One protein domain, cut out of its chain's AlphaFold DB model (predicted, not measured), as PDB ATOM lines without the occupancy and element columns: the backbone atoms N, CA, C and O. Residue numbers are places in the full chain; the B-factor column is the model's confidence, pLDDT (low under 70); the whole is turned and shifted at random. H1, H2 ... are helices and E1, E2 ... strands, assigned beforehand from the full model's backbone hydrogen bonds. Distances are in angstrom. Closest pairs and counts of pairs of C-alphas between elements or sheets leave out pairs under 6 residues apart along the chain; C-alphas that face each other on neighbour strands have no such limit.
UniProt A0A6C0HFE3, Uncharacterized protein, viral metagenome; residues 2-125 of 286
ATOM      1  N   ALA A   2       9.233  44.213 -22.964       65.25
ATOM      2  CA  ALA A   2       8.188  43.203 -23.133       65.25
ATOM      3  C   ALA A   2       8.481  42.401 -24.410       65.25
ATOM      4  O   ALA A   2       8.437  42.955 -25.509       65.25
ATOM      5  N   HIS A   3       8.827  41.120 -24.272       81.50
ATOM      6  CA  HIS A   3       8.945  40.227 -25.422       81.50
ATOM      7  C   HIS A   3       7.579  40.057 -26.107       81.50
ATOM      8  O   HIS A   3       6.544  40.325 -25.509       81.50
ATOM      9  N   LYS A   4       7.556  39.597 -27.359       87.94
ATOM     10  CA  LYS A   4       6.330  39.125 -28.022       87.94
ATOM     11  C   LYS A   4       6.304  37.600 -27.971       87.94
ATOM     12  O   LYS A   4       7.331  36.987 -28.245       87.94
ATOM     13  N   ALA A   5       5.146  37.009 -27.677       89.56
ATOM     14  CA  ALA A   5       4.976  35.559 -27.675       89.56
ATOM     15  C   ALA A   5       5.351  34.948 -29.037       89.56
ATOM     16  O   ALA A   5       4.799  35.334 -30.072       89.56
ATOM     17  N   LYS A   6       6.284  33.991 -29.024       91.62
ATOM     18  CA  LYS A   6       6.709  33.209 -30.192       91.62
ATOM     19  C   LYS A   6       5.948  31.890 -30.238       91.62
ATOM     20  O   LYS A   6       6.077  31.059 -29.341       91.62
ATOM     21  N   LEU A   7       5.153  31.694 -31.288       88.31
ATOM     22  CA  LEU A   7       4.390  30.459 -31.492       88.31
ATOM     23  C   LEU A   7       5.307  29.297 -31.895       88.31
ATOM     24  O   LEU A   7       6.399  29.503 -32.429       88.31
ATOM     25  N   ILE A   8       4.822  28.063 -31.738       87.25
ATOM     26  CA  ILE A   8       5.617  26.857 -32.009       87.25
ATOM     27  C   ILE A   8       6.185  26.797 -33.434       87.25
ATOM     28  O   ILE A   8       7.317  26.369 -33.628       87.25
ATOM     29  N   ARG A   9       5.442  27.288 -34.436       86.38
ATOM     30  CA  ARG A   9       5.914  27.352 -35.831       86.38
ATOM     31  C   ARG A   9       7.137  28.255 -35.983       86.38
ATOM     32  O   ARG A   9       8.034  27.939 -36.759       86.38
ATOM     33  N   GLU A  10       7.179  29.363 -35.246       91.00
ATOM     34  CA  GLU A  10       8.313  30.285 -35.265       91.00
ATOM     35  C   GLU A  10       9.527  29.672 -34.568       91.00
ATOM     36  O   GLU A  10      10.621  29.713 -35.122       91.00
ATOM     37  N   ILE A  11       9.326  29.054 -33.400       91.25
ATOM     38  CA  ILE A  11      10.394  28.363 -32.664       91.25
ATOM     39  C   ILE A  11      10.976  27.220 -33.500       91.25
ATOM     40  O   ILE A  11      12.193  27.119 -33.620       91.25
ATOM     41  N   ASN A  12      10.126  26.410 -34.139       88.56
ATOM     42  CA  ASN A  12      10.572  25.335 -35.021       88.56
ATOM     43  C   ASN A  12      11.435  25.877 -36.170       88.56
ATOM     44  O   ASN A  12      12.541  25.395 -36.388       88.56
ATOM     45  N   ARG A  13      10.982  26.942 -36.849       90.19
ATOM     46  CA  ARG A  13      11.770  27.600 -37.904       90.19
ATOM     47  C   ARG A  13      13.132  28.069 -37.381       90.19
ATOM     48  O   ARG A  13      14.149  27.827 -38.023       90.19
ATOM     49  N   LEU A  14      13.170  28.712 -36.214       91.50
ATOM     50  CA  LEU A  14      14.423  29.160 -35.601       91.50
ATOM     51  C   LEU A  14      15.357  27.979 -35.297       91.50
ATOM     52  O   LEU A  14      16.527  28.026 -35.661       91.50
ATOM     53  N   ASN A  15      14.841  26.892 -34.720       90.62
ATOM     54  CA  ASN A  15      15.612  25.677 -34.449       90.62
ATOM     55  C   ASN A  15      16.161  25.025 -35.730       90.62
ATOM     56  O   ASN A  15      17.318  24.616 -35.737       90.62
ATOM     57  N   THR A  16      15.403  25.004 -36.835       87.69
ATOM     58  CA  THR A  16      15.917  24.529 -38.140       87.69
ATOM     59  C   THR A  16      17.011  25.425 -38.729       87.69
ATOM     60  O   THR A  16      17.804  24.973 -39.546       87.69
ATOM     61  N   GLU A  17      17.081  26.687 -38.298       90.19
ATOM     62  CA  GLU A  17      18.152  27.637 -38.630       90.19
ATOM     63  C   GLU A  17      19.290  27.627 -37.587       90.19
ATOM     64  O   GLU A  17      20.108  28.547 -37.572       90.19
ATOM     65  N   ASN A  18      19.329  26.632 -36.689       90.31
ATOM     66  CA  ASN A  18      20.262  26.538 -35.558       90.31
ATOM     67  C   ASN A  18      20.227  27.748 -34.597       90.31
ATOM     68  O   ASN A  18      21.206  28.060 -33.917       90.31
ATOM     69  N   LYS A  19      19.086  28.439 -34.510       93.38
ATOM     70  CA  LYS A  19      18.836  29.541 -33.572       93.38
ATOM     71  C   LYS A  19      17.962  29.040 -32.429       93.38
ATOM     72  O   LYS A  19      16.745  28.921 -32.561       93.38
ATOM     73  N   PHE A  20      18.591  28.756 -31.296       94.75
ATOM     74  CA  PHE A  20      17.909  28.186 -30.130       94.75
ATOM     75  C   PHE A  20      17.603  29.210 -29.042       94.75
ATOM     76  O   PHE A  20      16.736  28.946 -28.219       94.75
ATOM     77  N   LEU A  21      18.277  30.365 -29.032       96.06
ATOM     78  CA  LEU A  21      17.950  31.476 -28.138       96.06
ATOM     79  C   LEU A  21      16.621  32.099 -28.585       96.06
ATOM     80  O   LEU A  21      16.535  32.720 -29.645       96.06
ATOM     81  N   ILE A  22      15.572  31.882 -27.797       96.31
ATOM     82  CA  ILE A  22      14.203  32.299 -28.113       96.31
ATOM     83  C   ILE A  22      13.916  33.683 -27.536       96.31
ATOM     84  O   ILE A  22      13.341  34.529 -28.228       96.31
ATOM     85  N   TYR A  23      14.344  33.914 -26.294       95.81
ATOM     86  CA  TYR A  23      14.241  35.202 -25.617       95.81
ATOM     87  C   TYR A  23      15.600  35.568 -25.028       95.81
ATOM     88  O   TYR A  23      16.119  34.868 -24.162       95.81
ATOM     89  N   GLU A  24      16.179  36.647 -25.545       94.12
ATOM     90  CA  GLU A  24      17.468  37.183 -25.115       94.12
ATOM     91  C   GLU A  24      17.259  38.326 -24.124       94.12
ATOM     92  O   GLU A  24      16.470  39.244 -24.375       94.12
ATOM     93  N   ASN A  25      18.017  38.299 -23.032       90.50
ATOM     94  CA  ASN A  25      18.132  39.401 -22.101       90.50
ATOM     95  C   ASN A  25      19.608  39.718 -21.840       90.50
ATOM     96  O   ASN A  25      20.262  39.108 -20.999       90.50
ATOM     97  N   ASN A  26      20.104  40.751 -22.522       85.69
ATOM     98  CA  ASN A  26      21.503  41.190 -22.464       85.69
ATOM     99  C   ASN A  26      22.001  41.577 -21.061       85.69
ATOM    100  O   ASN A  26      23.206  41.709 -20.861       85.69
ATOM    101  N   ALA A  27      21.099  41.802 -20.103       87.31
ATOM    102  CA  ALA A  27      21.462  42.111 -18.723       87.31
ATOM    103  C   ALA A  27      21.663  40.861 -17.849       87.31
ATOM    104  O   ALA A  27      22.150  40.988 -16.728       87.31
ATOM    105  N   SER A  28      21.289  39.673 -18.331       89.75
ATOM    106  CA  SER A  28      21.311  38.447 -17.540       89.75
ATOM    107  C   SER A  28      22.488  37.554 -17.873       89.75
ATOM    108  O   SER A  28      22.814  37.309 -19.034       89.75
ATOM    109  N   SER A  29      23.097  37.018 -16.820       90.38
ATOM    110  CA  SER A  29      24.116  35.977 -16.912       90.38
ATOM    111  C   SER A  29      23.538  34.566 -16.791       90.38
ATOM    112  O   SER A  29      24.309  33.614 -16.839       90.38
ATOM    113  N   LYS A  30      22.222  34.425 -16.573       95.94
ATOM    114  CA  LYS A  30      21.569  33.134 -16.334       95.94
ATOM    115  C   LYS A  30      20.914  32.593 -17.597       95.94
ATOM    116  O   LYS A  30      20.197  33.319 -18.286       95.94
ATOM    117  N   ASN A  31      21.102  31.305 -17.856       97.62
ATOM    118  CA  ASN A  31      20.597  30.608 -19.031       97.62
ATOM    119  C   ASN A  31      19.651  29.473 -18.620       97.62
ATOM    120  O   ASN A  31      20.018  28.571 -17.863       97.62
ATOM    121  N   LEU A  32      18.438  29.493 -19.169       98.25
ATOM    122  CA  LEU A  32      17.447  28.434 -19.030       98.25
ATOM    123  C   LEU A  32      17.257  27.742 -20.381       98.25
ATOM    124  O   LEU A  32      16.925  28.390 -21.371       98.25
ATOM    125  N   LEU A  33      17.448  26.427 -20.415       98.12
ATOM    126  CA  LEU A  33      17.202  25.595 -21.587       98.12
ATOM    127  C   LEU A  33      15.917  24.784 -21.402       98.12
ATOM    128  O   LEU A  33      15.763  24.060 -20.422       98.12
ATOM    129  N   ILE A  34      15.021  24.861 -22.383       97.69
ATOM    130  CA  ILE A  34      13.810  24.043 -22.465       97.69
ATOM    131  C   ILE A  34      13.991  22.979 -23.550       97.69
ATOM    132  O   ILE A  34      14.276  23.308 -24.699       97.69
ATOM    133  N   VAL A  35      13.784  21.707 -23.209       95.50
ATOM    134  CA  VAL A  35      13.804  20.577 -24.155       95.50
ATOM    135  C   VAL A  35      12.412  19.961 -24.200       95.50
ATOM    136  O   VAL A  35      11.999  19.264 -23.273       95.50
ATOM    137  N   SER A  36      11.638  20.267 -25.238       92.81
ATOM    138  CA  SER A  36      10.203  19.957 -25.252       92.81
ATOM    139  C   SER A  36       9.627  19.916 -26.666       92.81
ATOM    140  O   SER A  36      10.202  20.459 -27.606       92.81
ATOM    141  N   ALA A  37       8.464  19.283 -26.811       88.50
ATOM    142  CA  ALA A  37       7.607  19.393 -27.981       88.50
ATOM    143  C   ALA A  37       6.798  20.714 -27.970       88.50
ATOM    144  O   ALA A  37       7.306  21.787 -27.638       88.50
ATOM    145  N   CYS A  38       5.532  20.674 -28.403       87.25
ATOM    146  CA  CYS A  38       4.711  21.869 -28.628       87.25
ATOM    147  C   CYS A  38       4.506  22.726 -27.365       87.25
ATOM    148  O   CYS A  38       4.496  23.959 -27.456       87.25
ATOM    149  N   ARG A  39       4.407  22.090 -26.191       88.88
ATOM    150  CA  ARG A  39       4.146  22.733 -24.891       88.88
ATOM    151  C   ARG A  39       5.270  23.665 -24.433       88.88
ATOM    152  O   ARG A  39       4.984  24.690 -23.820       88.88
ATOM    153  N   GLY A  40       6.520  23.387 -24.806       90.88
ATOM    154  CA  GLY A  40       7.672  24.207 -24.423       90.88
ATOM    155  C   GLY A  40       7.587  25.663 -24.887       90.88
ATOM    156  O   GLY A  40       8.150  26.535 -24.233       90.88
ATOM    157  N   SER A  41       6.828  25.951 -25.954       92.62
ATOM    158  CA  SER A  41       6.614  27.328 -26.424       92.62
ATOM    159  C   SER A  41       5.900  28.207 -25.392       92.62
ATOM    160  O   SER A  41       6.296  29.357 -25.190       92.62
ATOM    161  N   ALA A  42       4.912  27.644 -24.688       94.31
ATOM    162  CA  ALA A  42       4.220  28.329 -23.604       94.31
ATOM    163  C   ALA A  42       5.180  28.601 -22.440       94.31
ATOM    164  O   ALA A  42       5.250  29.721 -21.951       94.31
ATOM    165  N   PHE A  43       5.991  27.613 -22.053       96.00
ATOM    166  CA  PHE A  43       6.936  27.760 -20.940       96.00
ATOM    167  C   PHE A  43       8.042  28.761 -21.241       96.00
ATOM    168  O   PHE A  43       8.370  29.574 -20.381       96.00
ATOM    169  N   ALA A  44       8.568  28.766 -22.467       96.31
ATOM    170  CA  ALA A  44       9.538  29.765 -22.893       96.31
ATOM    171  C   ALA A  44       8.959  31.179 -22.751       96.31
ATOM    172  O   ALA A  44       9.623  32.084 -22.250       96.31
ATOM    173  N   TRP A  45       7.701  31.365 -23.161       96.19
ATOM    174  CA  TRP A  45       7.017  32.635 -22.982       96.19
ATOM    175  C   TRP A  45       6.798  32.972 -21.507       96.19
ATOM    176  O   TRP A  45       7.169  34.067 -21.099       96.19
ATOM    177  N   TYR A  46       6.264  32.055 -20.701       96.69
ATOM    178  CA  TYR A  46       6.000  32.306 -19.285       96.69
ATOM    179  C   TYR A  46       7.287  32.673 -18.539       96.69
ATOM    180  O   TYR A  46       7.345  33.739 -17.934       96.69
ATOM    181  N   PHE A  47       8.369  31.900 -18.683       96.81
ATOM    182  CA  PHE A  47       9.662  32.267 -18.095       96.81
ATOM    183  C   PHE A  47      10.137  33.650 -18.553       96.81
ATOM    184  O   PHE A  47      10.595  34.417 -17.719       96.81
ATOM    185  N   SER A  48       9.943  34.028 -19.825       95.19
ATOM    186  CA  SER A  48      10.336  35.365 -20.312       95.19
ATOM    187  C   SER A  48       9.540  36.518 -19.685       95.19
ATOM    188  O   SER A  48       9.928  37.677 -19.820       95.19
ATOM    189  N   GLN A  49       8.396  36.220 -19.060       93.56
ATOM    190  CA  GLN A  49       7.603  37.199 -18.320       93.56
ATOM    191  C   GLN A  49       8.016  37.285 -16.848       93.56
ATOM    192  O   GLN A  49       7.931  38.371 -16.283       93.56
ATOM    193  N   LEU A  50       8.455  36.168 -16.258       93.56
ATOM    194  CA  LEU A  50       8.748  36.051 -14.827       93.56
ATOM    195  C   LEU A  50      10.224  36.259 -14.475       93.56
ATOM    196  O   LEU A  50      10.539  36.649 -13.353       93.56
ATOM    197  N   THR A  51      11.142  35.937 -15.384       94.25
ATOM    198  CA  THR A  51      12.578  35.943 -15.101       94.25
ATOM    199  C   THR A  51      13.330  36.849 -16.055       94.25
ATOM    200  O   THR A  51      12.858  37.224 -17.128       94.25
ATOM    201  N   ASP A  52      14.544  37.198 -15.652       93.75
ATOM    202  CA  ASP A  52      15.490  37.905 -16.495       93.75
ATOM    203  C   ASP A  52      16.341  36.946 -17.341       93.75
ATOM    204  O   ASP A  52      17.235  37.413 -18.026       93.75
ATOM    205  N   TYR A  53      16.101  35.633 -17.325       96.31
ATOM    206  CA  TYR A  53      16.997  34.644 -17.936       96.31
ATOM    207  C   TYR A  53      17.061  34.761 -19.463       96.31
ATOM    208  O   TYR A  53      16.078  35.100 -20.123       96.31
ATOM    209  N   ASN A  54      18.198  34.372 -20.038       97.44
ATOM    210  CA  ASN A  54      18.261  33.993 -21.446       97.44
ATOM    211  C   ASN A  54      17.572  32.639 -21.615       97.44
ATOM    212  O   ASN A  54      17.922  31.668 -20.939       97.44
ATOM    213  N   ILE A  55      16.587  32.564 -22.506       98.00
ATOM    214  CA  ILE A  55      15.750  31.373 -22.669       98.00
ATOM    215  C   ILE A  55      16.056  30.719 -24.004       98.00
ATOM    216  O   ILE A  55      15.729  31.245 -25.072       98.00
ATOM    217  N   TYR A  56      16.644  29.535 -23.918       97.62
ATOM    218  CA  TYR A  56      16.921  28.651 -25.034       97.62
ATOM    219  C   TYR A  56      15.837  27.581 -25.129       97.62
ATOM    220  O   TYR A  56      15.322  27.109 -24.115       97.62
ATOM    221  N   MET A  57      15.509  27.152 -26.343       95.75
ATOM    222  CA  MET A  57      14.598  26.033 -26.553       95.75
ATOM    223  C   MET A  57      15.099  25.116 -27.660       95.75
ATOM    224  O   MET A  57      15.360  25.572 -28.773       95.75
ATOM    225  N   ILE A  58      15.155  23.825 -27.341       93.44
ATOM    226  CA  ILE A  58      15.271  22.723 -28.291       93.44
ATOM    227  C   ILE A  58      13.870  22.151 -28.481       93.44
ATOM    228  O   ILE A  58      13.308  21.509 -27.589       93.44
ATOM    229  N   TYR A  59      13.301  22.415 -29.650       90.62
ATOM    230  CA  TYR A  59      12.024  21.869 -30.061       90.62
ATOM    231  C   TYR A  59      12.204  20.450 -30.596       90.62
ATOM    232  O   TYR A  59      12.868  20.224 -31.607       90.62
ATOM    233  N   VAL A  60      11.574  19.489 -29.924       87.62
ATOM    234  CA  VAL A  60      11.623  18.076 -30.294       87.62
ATOM    235  C   VAL A  60      10.333  17.701 -31.021       87.62
ATOM    236  O   VAL A  60       9.249  17.677 -30.437       87.62
ATOM    237  N   ILE A  61      10.442  17.400 -32.317       78.31
ATOM    238  CA  ILE A  61       9.297  17.011 -33.148       78.31
ATOM    239  C   ILE A  61       8.901  15.566 -32.830       78.31
ATOM    240  O   ILE A  61       9.628  14.632 -33.151       78.31
ATOM    241  N   THR A  62       7.723  15.369 -32.235       69.38
ATOM    242  CA  THR A  62       7.244  14.043 -31.800       69.38
ATOM    243  C   THR A  62       6.349  13.313 -32.806       69.38
ATOM    244  O   THR A  62       6.061  12.138 -32.601       69.38
ATOM    245  N   PHE A  63       5.903  13.979 -33.881       58.56
ATOM    246  CA  PHE A  63       4.849  13.472 -34.782       58.56
ATOM    247  C   PHE A  63       5.275  13.280 -36.246       58.56
ATOM    248  O   PHE A  63       4.478  12.800 -37.048       58.56
ATOM    249  N   ILE A  64       6.504  13.647 -36.618       47.06
ATOM    250  CA  ILE A  64       6.996  13.536 -37.999       47.06
ATOM    251  C   ILE A  64       8.107  12.488 -38.023       47.06
ATOM    252  O   ILE A  64       8.931  12.431 -37.110       47.06
ATOM    253  N   SER A  65       8.101  11.641 -39.055       42.34
ATOM    254  CA  SER A  65       9.178  10.691 -39.336       42.34
ATOM    255  C   SER A  65      10.543  11.387 -39.293       42.34
ATOM    256  O   SER A  65      10.660  12.568 -39.617       42.34
ATOM    257  N   ALA A  66      11.565  10.640 -38.875       44.34
ATOM    258  CA  ALA A  66      12.924  11.063 -38.522       44.34
ATOM    259  C   ALA A  66      13.771  11.714 -39.650       44.34
ATOM    260  O   ALA A  66      14.993  11.627 -39.631       44.34
ATOM    261  N   ASN A  67      13.142  12.364 -40.632       44.09
ATOM    262  CA  ASN A  67      13.762  12.916 -41.836       44.09
ATOM    263  C   ASN A  67      13.854  14.454 -41.831       44.09
ATOM    264  O   ASN A  67      14.232  15.046 -42.841       44.09
ATOM    265  N   GLY A  68      13.480  15.117 -40.733       53.12
ATOM    266  CA  GLY A  68      13.790  16.536 -40.551       53.12
ATOM    267  C   GLY A  68      15.299  16.738 -40.357       53.12
ATOM    268  O   GLY A  68      15.959  15.828 -39.854       53.12
ATOM    269  N   PRO A  69      15.866  17.898 -40.739       56.53
ATOM    270  CA  PRO A  69      17.259  18.195 -40.431       56.53
ATOM    271  C   PRO A  69      17.460  18.096 -38.915       56.53
ATOM    272  O   PRO A  69      16.800  18.798 -38.147       56.53
ATOM    273  N   ILE A  70      18.337  17.182 -38.496       61.53
ATOM    274  CA  ILE A  70      18.752  17.076 -37.100       61.53
ATOM    275  C   ILE A  70      19.547  18.352 -36.802       61.53
ATOM    276  O   ILE A  70      20.473  18.659 -37.559       61.53
ATOM    277  N   PRO A  71      19.175  19.128 -35.770       70.94
ATOM    278  CA  PRO A  71      19.891  20.352 -35.452       70.94
ATOM    279  C   PRO A  71      21.358  20.055 -35.118       70.94
ATOM    280  O   PRO A  71      21.678  18.955 -34.667       70.94
ATOM    281  N   ASP A  72      22.249  21.021 -35.334       83.62
ATOM    282  CA  ASP A  72      23.689  20.806 -35.157       83.62
ATOM    283  C   ASP A  72      24.025  20.401 -33.706       83.62
ATOM    284  O   ASP A  72      23.756  21.137 -32.750       83.62
ATOM    285  N   HIS A  73      24.614  19.212 -33.549       87.25
ATOM    286  CA  HIS A  73      24.947  18.637 -32.248       87.25
ATOM    287  C   HIS A  73      25.954  19.487 -31.465       87.25
ATOM    288  O   HIS A  73      25.843  19.557 -30.239       87.25
ATOM    289  N   GLU A  74      26.905  20.146 -32.132       89.75
ATOM    290  CA  GLU A  74      27.904  20.972 -31.444       89.75
ATOM    291  C   GLU A  74      27.269  22.247 -30.882       89.75
ATOM    292  O   GLU A  74      27.591  22.662 -29.769       89.75
ATOM    293  N   ILE A  75      26.288  22.820 -31.587       91.50
ATOM    294  CA  ILE A  75      25.534  23.980 -31.094       91.50
ATOM    295  C   ILE A  75      24.675  23.584 -29.890       91.50
ATOM    296  O   ILE A  75      24.662  24.290 -28.881       91.50
ATOM    297  N   ILE A  76      23.987  22.439 -29.953       93.06
ATOM    298  CA  ILE A  76      23.207  21.934 -28.813       93.06
ATOM    299  C   ILE A  76      24.110  21.706 -27.598       93.06
ATOM    300  O   ILE A  76      23.759  22.105 -26.487       93.06
ATOM    301  N   LYS A  77      25.278  21.095 -27.804       94.19
ATOM    302  CA  LYS A  77      26.255  20.843 -26.744       94.19
ATOM    303  C   LYS A  77      26.735  22.140 -26.094       94.19
ATOM    304  O   LYS A  77      26.751  22.214 -24.870       94.19
ATOM    305  N   ASP A  78      27.049  23.169 -26.879       94.19
ATOM    306  CA  ASP A  78      27.428  24.493 -26.366       94.19
ATOM    307  C   ASP A  78      26.316  25.121 -25.505       94.19
ATOM    308  O   ASP A  78      26.579  25.640 -24.421       94.19
ATOM    309  N   ILE A  79      25.053  25.011 -25.931       95.00
ATOM    310  CA  ILE A  79      23.908  25.526 -25.165       95.00
ATOM    311  C   ILE A  79      23.734  24.759 -23.850       95.00
ATOM    312  O   ILE A  79      23.574  25.376 -22.796       95.00
ATOM    313  N   VAL A  80      23.797  23.423 -23.885       96.06
ATOM    314  CA  VAL A  80      23.728  22.576 -22.680       96.06
ATOM    315  C   VAL A  80      24.856  22.932 -21.710       96.06
ATOM    316  O   VAL A  80      24.620  23.071 -20.513       96.06
ATOM    317  N   GLN A  81      26.065  23.168 -22.219       94.38
ATOM    318  CA  GLN A  81      27.227  23.577 -21.429       94.38
ATOM    319  C   GLN A  81      27.158  25.015 -20.897       94.38
ATOM    320  O   GLN A  81      28.008  25.390 -20.086       94.38
ATOM    321  N   LYS A  82      26.174  25.819 -21.299       94.38
ATOM    322  CA  LYS A  82      25.931  27.167 -20.759       94.38
ATOM    323  C   LYS A  82      24.693  27.242 -19.872       94.38
ATOM    324  O   LYS A  82      24.525  28.242 -19.181       94.38
ATOM    325  N   ALA A  83      23.834  26.223 -19.898       97.12
ATOM    326  CA  ALA A  83      22.590  26.203 -19.145       97.12
ATOM    327  C   ALA A  83      22.852  26.102 -17.634       97.12
ATOM    328  O   ALA A  83      23.552  25.201 -17.175       97.12
ATOM    329  N   ASP A  84      22.237  26.999 -16.863       97.44
ATOM    330  CA  ASP A  84      22.167  26.903 -15.400       97.44
ATOM    331  C   ASP A  84      20.983  26.031 -14.974       97.44
ATOM    332  O   ASP A  84      21.017  25.343 -13.952       97.44
ATOM    333  N   ILE A  85      19.911  26.074 -15.770       98.00
ATOM    334  CA  ILE A  85      18.684  25.317 -15.553       98.00
ATOM    335  C   ILE A  85      18.295  24.627 -16.856       98.00
ATOM    336  O   ILE A  85      18.224  25.266 -17.906       98.00
ATOM    337  N   ILE A  86      17.978  23.337 -16.778       97.88
ATOM    338  CA  ILE A  86      17.357  22.594 -17.873       97.88
ATOM    339  C   ILE A  86      15.982  22.112 -17.419       97.88
ATOM    340  O   ILE A  86      15.863  21.372 -16.443       97.88
ATOM    341  N   VAL A  87      14.949  22.516 -18.154       97.62
ATOM    342  CA  VAL A  87      13.587  21.990 -18.035       97.62
ATOM    343  C   VAL A  87      13.333  21.088 -19.235       97.62
ATOM    344  O   VAL A  87      13.350  21.548 -20.375       97.62
ATOM    345  N   ALA A  88      13.093  19.806 -19.000       95.56
ATOM    346  CA  ALA A  88      12.878  18.839 -20.067       95.56
ATOM    347  C   ALA A  88      11.537  18.134 -19.907       95.56
ATOM    348  O   ALA A  88      11.169  17.743 -18.806       95.56
ATOM    349  N   GLU A  89      10.825  17.908 -21.005       92.38
ATOM    350  CA  GLU A  89       9.716  16.956 -21.009       92.38
ATOM    351  C   GLU A  89      10.211  15.524 -20.953       92.38
ATOM    352  O   GLU A  89      11.294  15.218 -21.440       92.38
ATOM    353  N   ASN A  90       9.381  14.633 -20.417       88.44
ATOM    354  CA  ASN A  90       9.580  13.192 -20.503       88.44
ATOM    355  C   ASN A  90       9.450  12.699 -21.971       88.44
ATOM    356  O   ASN A  90       8.338  12.482 -22.467       88.44
ATOM    357  N   ILE A  91      10.589  12.514 -22.656       88.00
ATOM    358  CA  ILE A  91      10.710  12.087 -24.060       88.00
ATOM    359  C   ILE A  91      11.393  10.712 -24.124       88.00
ATOM    360  O   ILE A  91      12.567  10.561 -23.793       88.00
ATOM    361  N   ALA A  92      10.658   9.701 -24.598       84.56
ATOM    362  CA  ALA A  92      11.090   8.298 -24.556       84.56
ATOM    363  C   ALA A  92      11.749   7.769 -25.840       84.56
ATOM    364  O   ALA A  92      12.549   6.838 -25.795       84.56
ATOM    365  N   ARG A  93      11.332   8.259 -27.012       83.75
ATOM    366  CA  ARG A  93      11.529   7.533 -28.287       83.75
ATOM    367  C   ARG A  93      12.432   8.236 -29.295       83.75
ATOM    368  O   ARG A  93      12.649   7.697 -30.372       83.75
ATOM    369  N   ILE A  94      12.928   9.425 -28.974       85.31
ATOM    370  CA  ILE A  94      13.613  10.283 -29.942       85.31
ATOM    371  C   ILE A  94      15.065  10.396 -29.517       85.31
ATOM    372  O   ILE A  94      15.346  11.007 -28.500       85.31
ATOM    373  N   VAL A  95      15.972   9.793 -30.274       85.25
ATOM    374  CA  VAL A  95      17.425   9.907 -30.084       85.25
ATOM    375  C   VAL A  95      17.941  11.051 -30.970       85.25
ATOM    376  O   VAL A  95      17.465  11.171 -32.100       85.25
ATOM    377  N   PRO A  96      18.865  11.907 -30.492       89.62
ATOM    378  CA  PRO A  96      19.497  11.897 -29.166       89.62
ATOM    379  C   PRO A  96      18.666  12.560 -28.055       89.62
ATOM    380  O   PRO A  96      19.118  12.656 -26.926       89.62
ATOM    381  N   PHE A  97      17.444  13.022 -28.317       90.81
ATOM    382  CA  PHE A  97      16.624  13.788 -27.362       90.81
ATOM    383  C   PHE A  97      15.858  12.952 -26.316       90.81
ATOM    384  O   PHE A  97      14.830  13.394 -25.805       90.81
ATOM    385  N   ASN A  98      16.327  11.746 -25.986       91.44
ATOM    386  CA  ASN A  98      15.691  10.913 -24.969       91.44
ATOM    387  C   ASN A  98      16.074  11.446 -23.588       91.44
ATOM    388  O   ASN A  98      17.254  11.485 -23.244       91.44
ATOM    389  N   THR A  99      15.073  11.823 -22.800       92.38
ATOM    390  CA  THR A  99      15.228  12.462 -21.486       92.38
ATOM    391  C   THR A  99      14.698  11.599 -20.339       92.38
ATOM    392  O   THR A  99      14.734  12.032 -19.189       92.38
ATOM    393  N   ILE A 100      14.227  10.374 -20.605       87.94
ATOM    394  CA  ILE A 100      13.752   9.461 -19.550       87.94
ATOM    395  C   ILE A 100      14.907   8.933 -18.717       87.94
ATOM    396  O   ILE A 100      14.825   8.892 -17.491       87.94
ATOM    397  N   ASP A 101      15.959   8.483 -19.394       86.25
ATOM    398  CA  ASP A 101      16.997   7.673 -18.777       86.25
ATOM    399  C   ASP A 101      18.348   8.383 -18.839       86.25
ATOM    400  O   ASP A 101      18.929   8.577 -19.907       86.25
ATOM    401  N   LYS A 102      18.860   8.748 -17.661       86.56
ATOM    402  CA  LYS A 102      20.166   9.398 -17.483       86.56
ATOM    403  C   LYS A 102      21.349   8.490 -17.811       86.56
ATOM    404  O   LYS A 102      22.453   8.984 -18.028       86.56
ATOM    405  N   THR A 103      21.137   7.178 -17.824       87.62
ATOM    406  CA  THR A 103      22.190   6.176 -18.032       87.62
ATOM    407  C   THR A 103      22.321   5.738 -19.487       87.62
ATOM    408  O   THR A 103      23.314   5.118 -19.849       87.62
ATOM    409  N   ARG A 104      21.356   6.097 -20.336       88.94
ATOM    410  CA  ARG A 104      21.317   5.706 -21.743       88.94
ATOM    411  C   ARG A 104      22.401   6.421 -22.563       88.94
ATOM    412  O   ARG A 104      22.378   7.644 -22.676       88.94
ATOM    413  N   GLU A 105      23.304   5.653 -23.175       90.88
ATOM    414  CA  GLU A 105      24.484   6.157 -23.907       90.88
ATOM    415  C   GLU A 105      24.144   7.003 -25.147       90.88
ATOM    416  O   GLU A 105      24.781   8.020 -25.394       90.88
ATOM    417  N   ASP A 106      23.093   6.646 -25.890       90.00
ATOM    418  CA  ASP A 106      22.548   7.431 -27.012       90.00
ATOM    419  C   ASP A 106      21.455   8.427 -26.563       90.00
ATOM    420  O   ASP A 106      20.734   8.994 -27.381       90.00
ATOM    421  N   GLY A 107      21.283   8.624 -25.252       90.94
ATOM    422  CA  GLY A 107      20.309   9.548 -24.675       90.94
ATOM    423  C   GLY A 107      20.823  10.985 -24.591       90.94
ATOM    424  O   GLY A 107      22.014  11.248 -24.769       90.94
ATOM    425  N   PHE A 108      19.928  11.920 -24.256       94.19
ATOM    426  CA  PHE A 108      20.215  13.362 -24.232       94.19
ATOM    427  C   PHE A 108      21.383  13.682 -23.302       94.19
ATOM    428  O   PHE A 108      22.321  14.390 -23.661       94.19
ATOM    429  N   TYR A 109      21.355  13.093 -22.110       92.75
ATOM    430  CA  TYR A 109      22.318  13.374 -21.052       92.75
ATOM    431  C   TYR A 109      23.746  12.974 -21.414       92.75
ATOM    432  O   TYR A 109      24.675  13.745 -21.180       92.75
ATOM    433  N   LYS A 110      23.912  11.779 -21.990       93.06
ATOM    434  CA  LYS A 110      25.211  11.234 -22.391       93.06
ATOM    435  C   LYS A 110      25.702  11.867 -23.685       93.06
ATOM    436  O   LYS A 110      26.846  12.297 -23.745       93.06
ATOM    437  N   THR A 111      24.819  12.029 -24.673       93.62
ATOM    438  CA  THR A 111      25.169  12.640 -25.964       93.62
ATOM    439  C   THR A 111      25.688  14.069 -25.798       93.62
ATOM    440  O   THR A 111      26.660  14.451 -26.446       93.62
ATOM    441  N   PHE A 112      25.073  14.859 -24.911       94.19
ATOM    442  CA  PHE A 112      25.419  16.272 -24.725       94.19
ATOM    443  C   PHE A 112      26.232  16.561 -23.454       94.19
ATOM    444  O   PHE A 112      26.462  17.728 -23.146       94.19
ATOM    445  N   ASN A 113      26.710  15.527 -22.746       92.94
ATOM    446  CA  ASN A 113      27.530  15.638 -21.530       92.94
ATOM    447  C   ASN A 113      26.948  16.607 -20.485       92.94
ATOM    448  O   ASN A 113      27.610  17.558 -20.069       92.94
ATOM    449  N   VAL A 114      25.697  16.378 -20.079       94.06
ATOM    450  CA  VAL A 114      25.026  17.217 -19.074       94.06
ATOM    451  C   VAL A 114      25.770  17.139 -17.735       94.06
ATOM    452  O   VAL A 114      25.865  16.070 -17.132       94.06
ATOM    453  N   ASP A 115      26.258  18.285 -17.258       94.06
ATOM    454  CA  ASP A 115      26.885  18.441 -15.943       94.06
ATOM    455  C   ASP A 115      25.811  18.696 -14.875       94.06
ATOM    456  O   ASP A 115      25.297  19.811 -14.737       94.06
ATOM    457  N   PHE A 116      25.457  17.647 -14.131       92.75
ATOM    458  CA  PHE A 116      24.451  17.702 -13.068       92.75
ATOM    459  C   PHE A 116      24.940  18.367 -11.775       92.75
ATOM    460  O   PHE A 116      24.099  18.708 -10.945       92.75
ATOM    461  N   ASP A 117      26.250  18.566 -11.599       92.75
ATOM    462  CA  ASP A 117      26.788  19.228 -10.404       92.75
ATOM    463  C   ASP A 117      26.597  20.746 -10.500       92.75
ATOM    464  O   ASP A 117      26.366  21.425  -9.497       92.75
ATOM    465  N   ARG A 118      26.648  21.285 -11.725       94.19
ATOM    466  CA  ARG A 118      26.449  22.714 -11.994       94.19
ATOM    467  C   ARG A 118      25.025  23.063 -12.435       94.19
ATOM    468  O   ARG A 118      24.581  24.186 -12.211       94.19
ATOM    469  N   THR A 119      24.315  22.134 -13.073       95.38
ATOM    470  CA  THR A 119      23.044  22.426 -13.753       95.38
ATOM    471  C   THR A 119      21.850  21.911 -12.961       95.38
ATOM    472  O   THR A 119      21.715  20.708 -12.726       95.38
ATOM    473  N   LYS A 120      20.905  22.795 -12.624       95.62
ATOM    474  CA  LYS A 120      19.624  22.370 -12.051       95.62
ATOM    475  C   LYS A 120      18.765  21.743 -13.145       95.62
ATOM    476  O   LYS A 120      18.371  22.409 -14.096       95.62
ATOM    477  N   PHE A 121      18.437  20.466 -12.995       93.81
ATOM    478  CA  PHE A 121      17.627  19.737 -13.968       93.81
ATOM    479  C   PHE A 121      16.225  19.450 -13.423       93.81
ATOM    480  O   PHE A 121      16.090  18.907 -12.326       93.81
ATOM    481  N   CYS A 122      15.186  19.756 -14.201       95.06
ATOM    482  CA  CYS A 122      13.797  19.448 -13.874       95.06
ATOM    483  C   CYS A 122      13.121  18.710 -15.037       95.06
ATOM    484  O   CYS A 122      13.091  19.203 -16.164       95.06
ATOM    485  N   LEU A 123      12.580  17.524 -14.753       94.00
ATOM    486  CA  LEU A 123      11.804  16.730 -15.703       94.00
ATOM    487  C   LEU A 123      10.317  16.990 -15.448       94.00
ATOM    488  O   LEU A 123       9.849  16.761 -14.338       94.00
ATOM    489  N   ILE A 124       9.585  17.458 -16.456       94.94
ATOM    490  CA  ILE A 124       8.145  17.735 -16.369       94.94
ATOM    491  C   ILE A 124       7.323  16.584 -16.980       94.94
ATOM    492  O   ILE A 124       7.737  15.982 -17.985       94.94
ATOM    493  N   PRO A 125       6.143  16.258 -16.414       93.12
ATOM    494  CA  PRO A 125       5.254  15.253 -16.979       93.12
ATOM    495  C   PRO A 125       4.738  15.690 -18.352       93.12
ATOM    496  O   PRO A 125       4.314  16.826 -18.558       93.12
TER     497      PRO A 125
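Overview. This is residues 2 to 125 of the 286 residues of an uncharacterized protein of viral metagenome (UniProt A0A6C0HFE3). One twisted sheet of five strands makes the middle, with H2 packed along one face and H3 grazing the sheet from the side away from H2. H1 lies beside the sheet next to E3 and E1, and the short H4 sits in a loop-rich region near H3. The printed part has 124 residues, with four named helices and five named strands in the order H1 E1 E2 H2 E3 H3 E4 H4 E5; 57 residues, under half, are in named elements. The sheet is mixed, in the order E1 E3 E2 E4 E5, and the class is mixed, helices and strands. The whole is compact, with a radius of gyration of the C-alphas of 13.5 A and spans of 39 by 34 by 27 A.

Arrangement. H1, residues 8 to 16, stands at the level of the sheet, at a height of 2.8 A over a local plane fitted to just 6 C-alphas; its closest C-alphas to E3, residues 54 to 59, are Asn 12 and Tyr 59, 6.2 A apart. E1, residues 21 to 23, is an edge strand antiparallel to E3, with N 22 and O 55 at 2.8 A. E2, residues 31 to 36, is parallel to E3, with N 56 and O 32 at 2.8 A. H2, residues 40 to 50, is on the sheet at a height of 8.5 A, and the two make two layers, a helix on one face of a sheet. H2 lies over E3 and, only just, with 3 C-alphas, over E2; it runs along the strands, at 3 degrees to E3 on the local plane. The closest C-alphas of H2 and E3 are Ala 44 and Ile 55, 6.4 A apart. E2, H2, E3 form a strand-helix-strand unit, parallel neighbour strands joined through a helix, with a right-handed crossover. H3, residues 73 to 80, only grazes the sheet with residues 76 to 80. E4, residues 85 to 89, is parallel to E2, with N 87 and O 33 at 2.9 A; E3, H3, E4 form a split unit, right-handed, with E2 between the strands. H4, residues 108 to 111, is near H3 and not on the sheet. E5, residues 120 to 124, is the other edge strand, parallel to E4, with N 122 and O 86 at 2.8 A; E4, H4, E5 form another right-handed strand-helix-strand unit. In H1, H2 and H3 every O i to N i+4 pair is within hydrogen-bond range; H4 is too short for one, and its one O i to N i+3 pair is not within range.

Along the chain. H1 begins at C-alpha 8, (5.617, 26.857, -32.009), and is 12.2 A long. E2 and E3 are each 16.1 A long, H2 15.3 A, E4 13.4 A and H3 10.4 A. E5, 13.1 A, ends at C-alpha 124, (8.145, 17.735, -16.369).

Size, cuts and confidence. The C-alphas farthest apart are those of Ala 2 and Glu 105, 40.5 A. The printed part has no cut. The links E3 to H3, 13 residues, and E4 to H4, 18 residues, are long. The sheet is only just strongly twisted, its C-alphas up to 4.3 A off the best plane. The mean pLDDT of the printed part is 88.9; residue 2 and residues 62 to 70 are under 70.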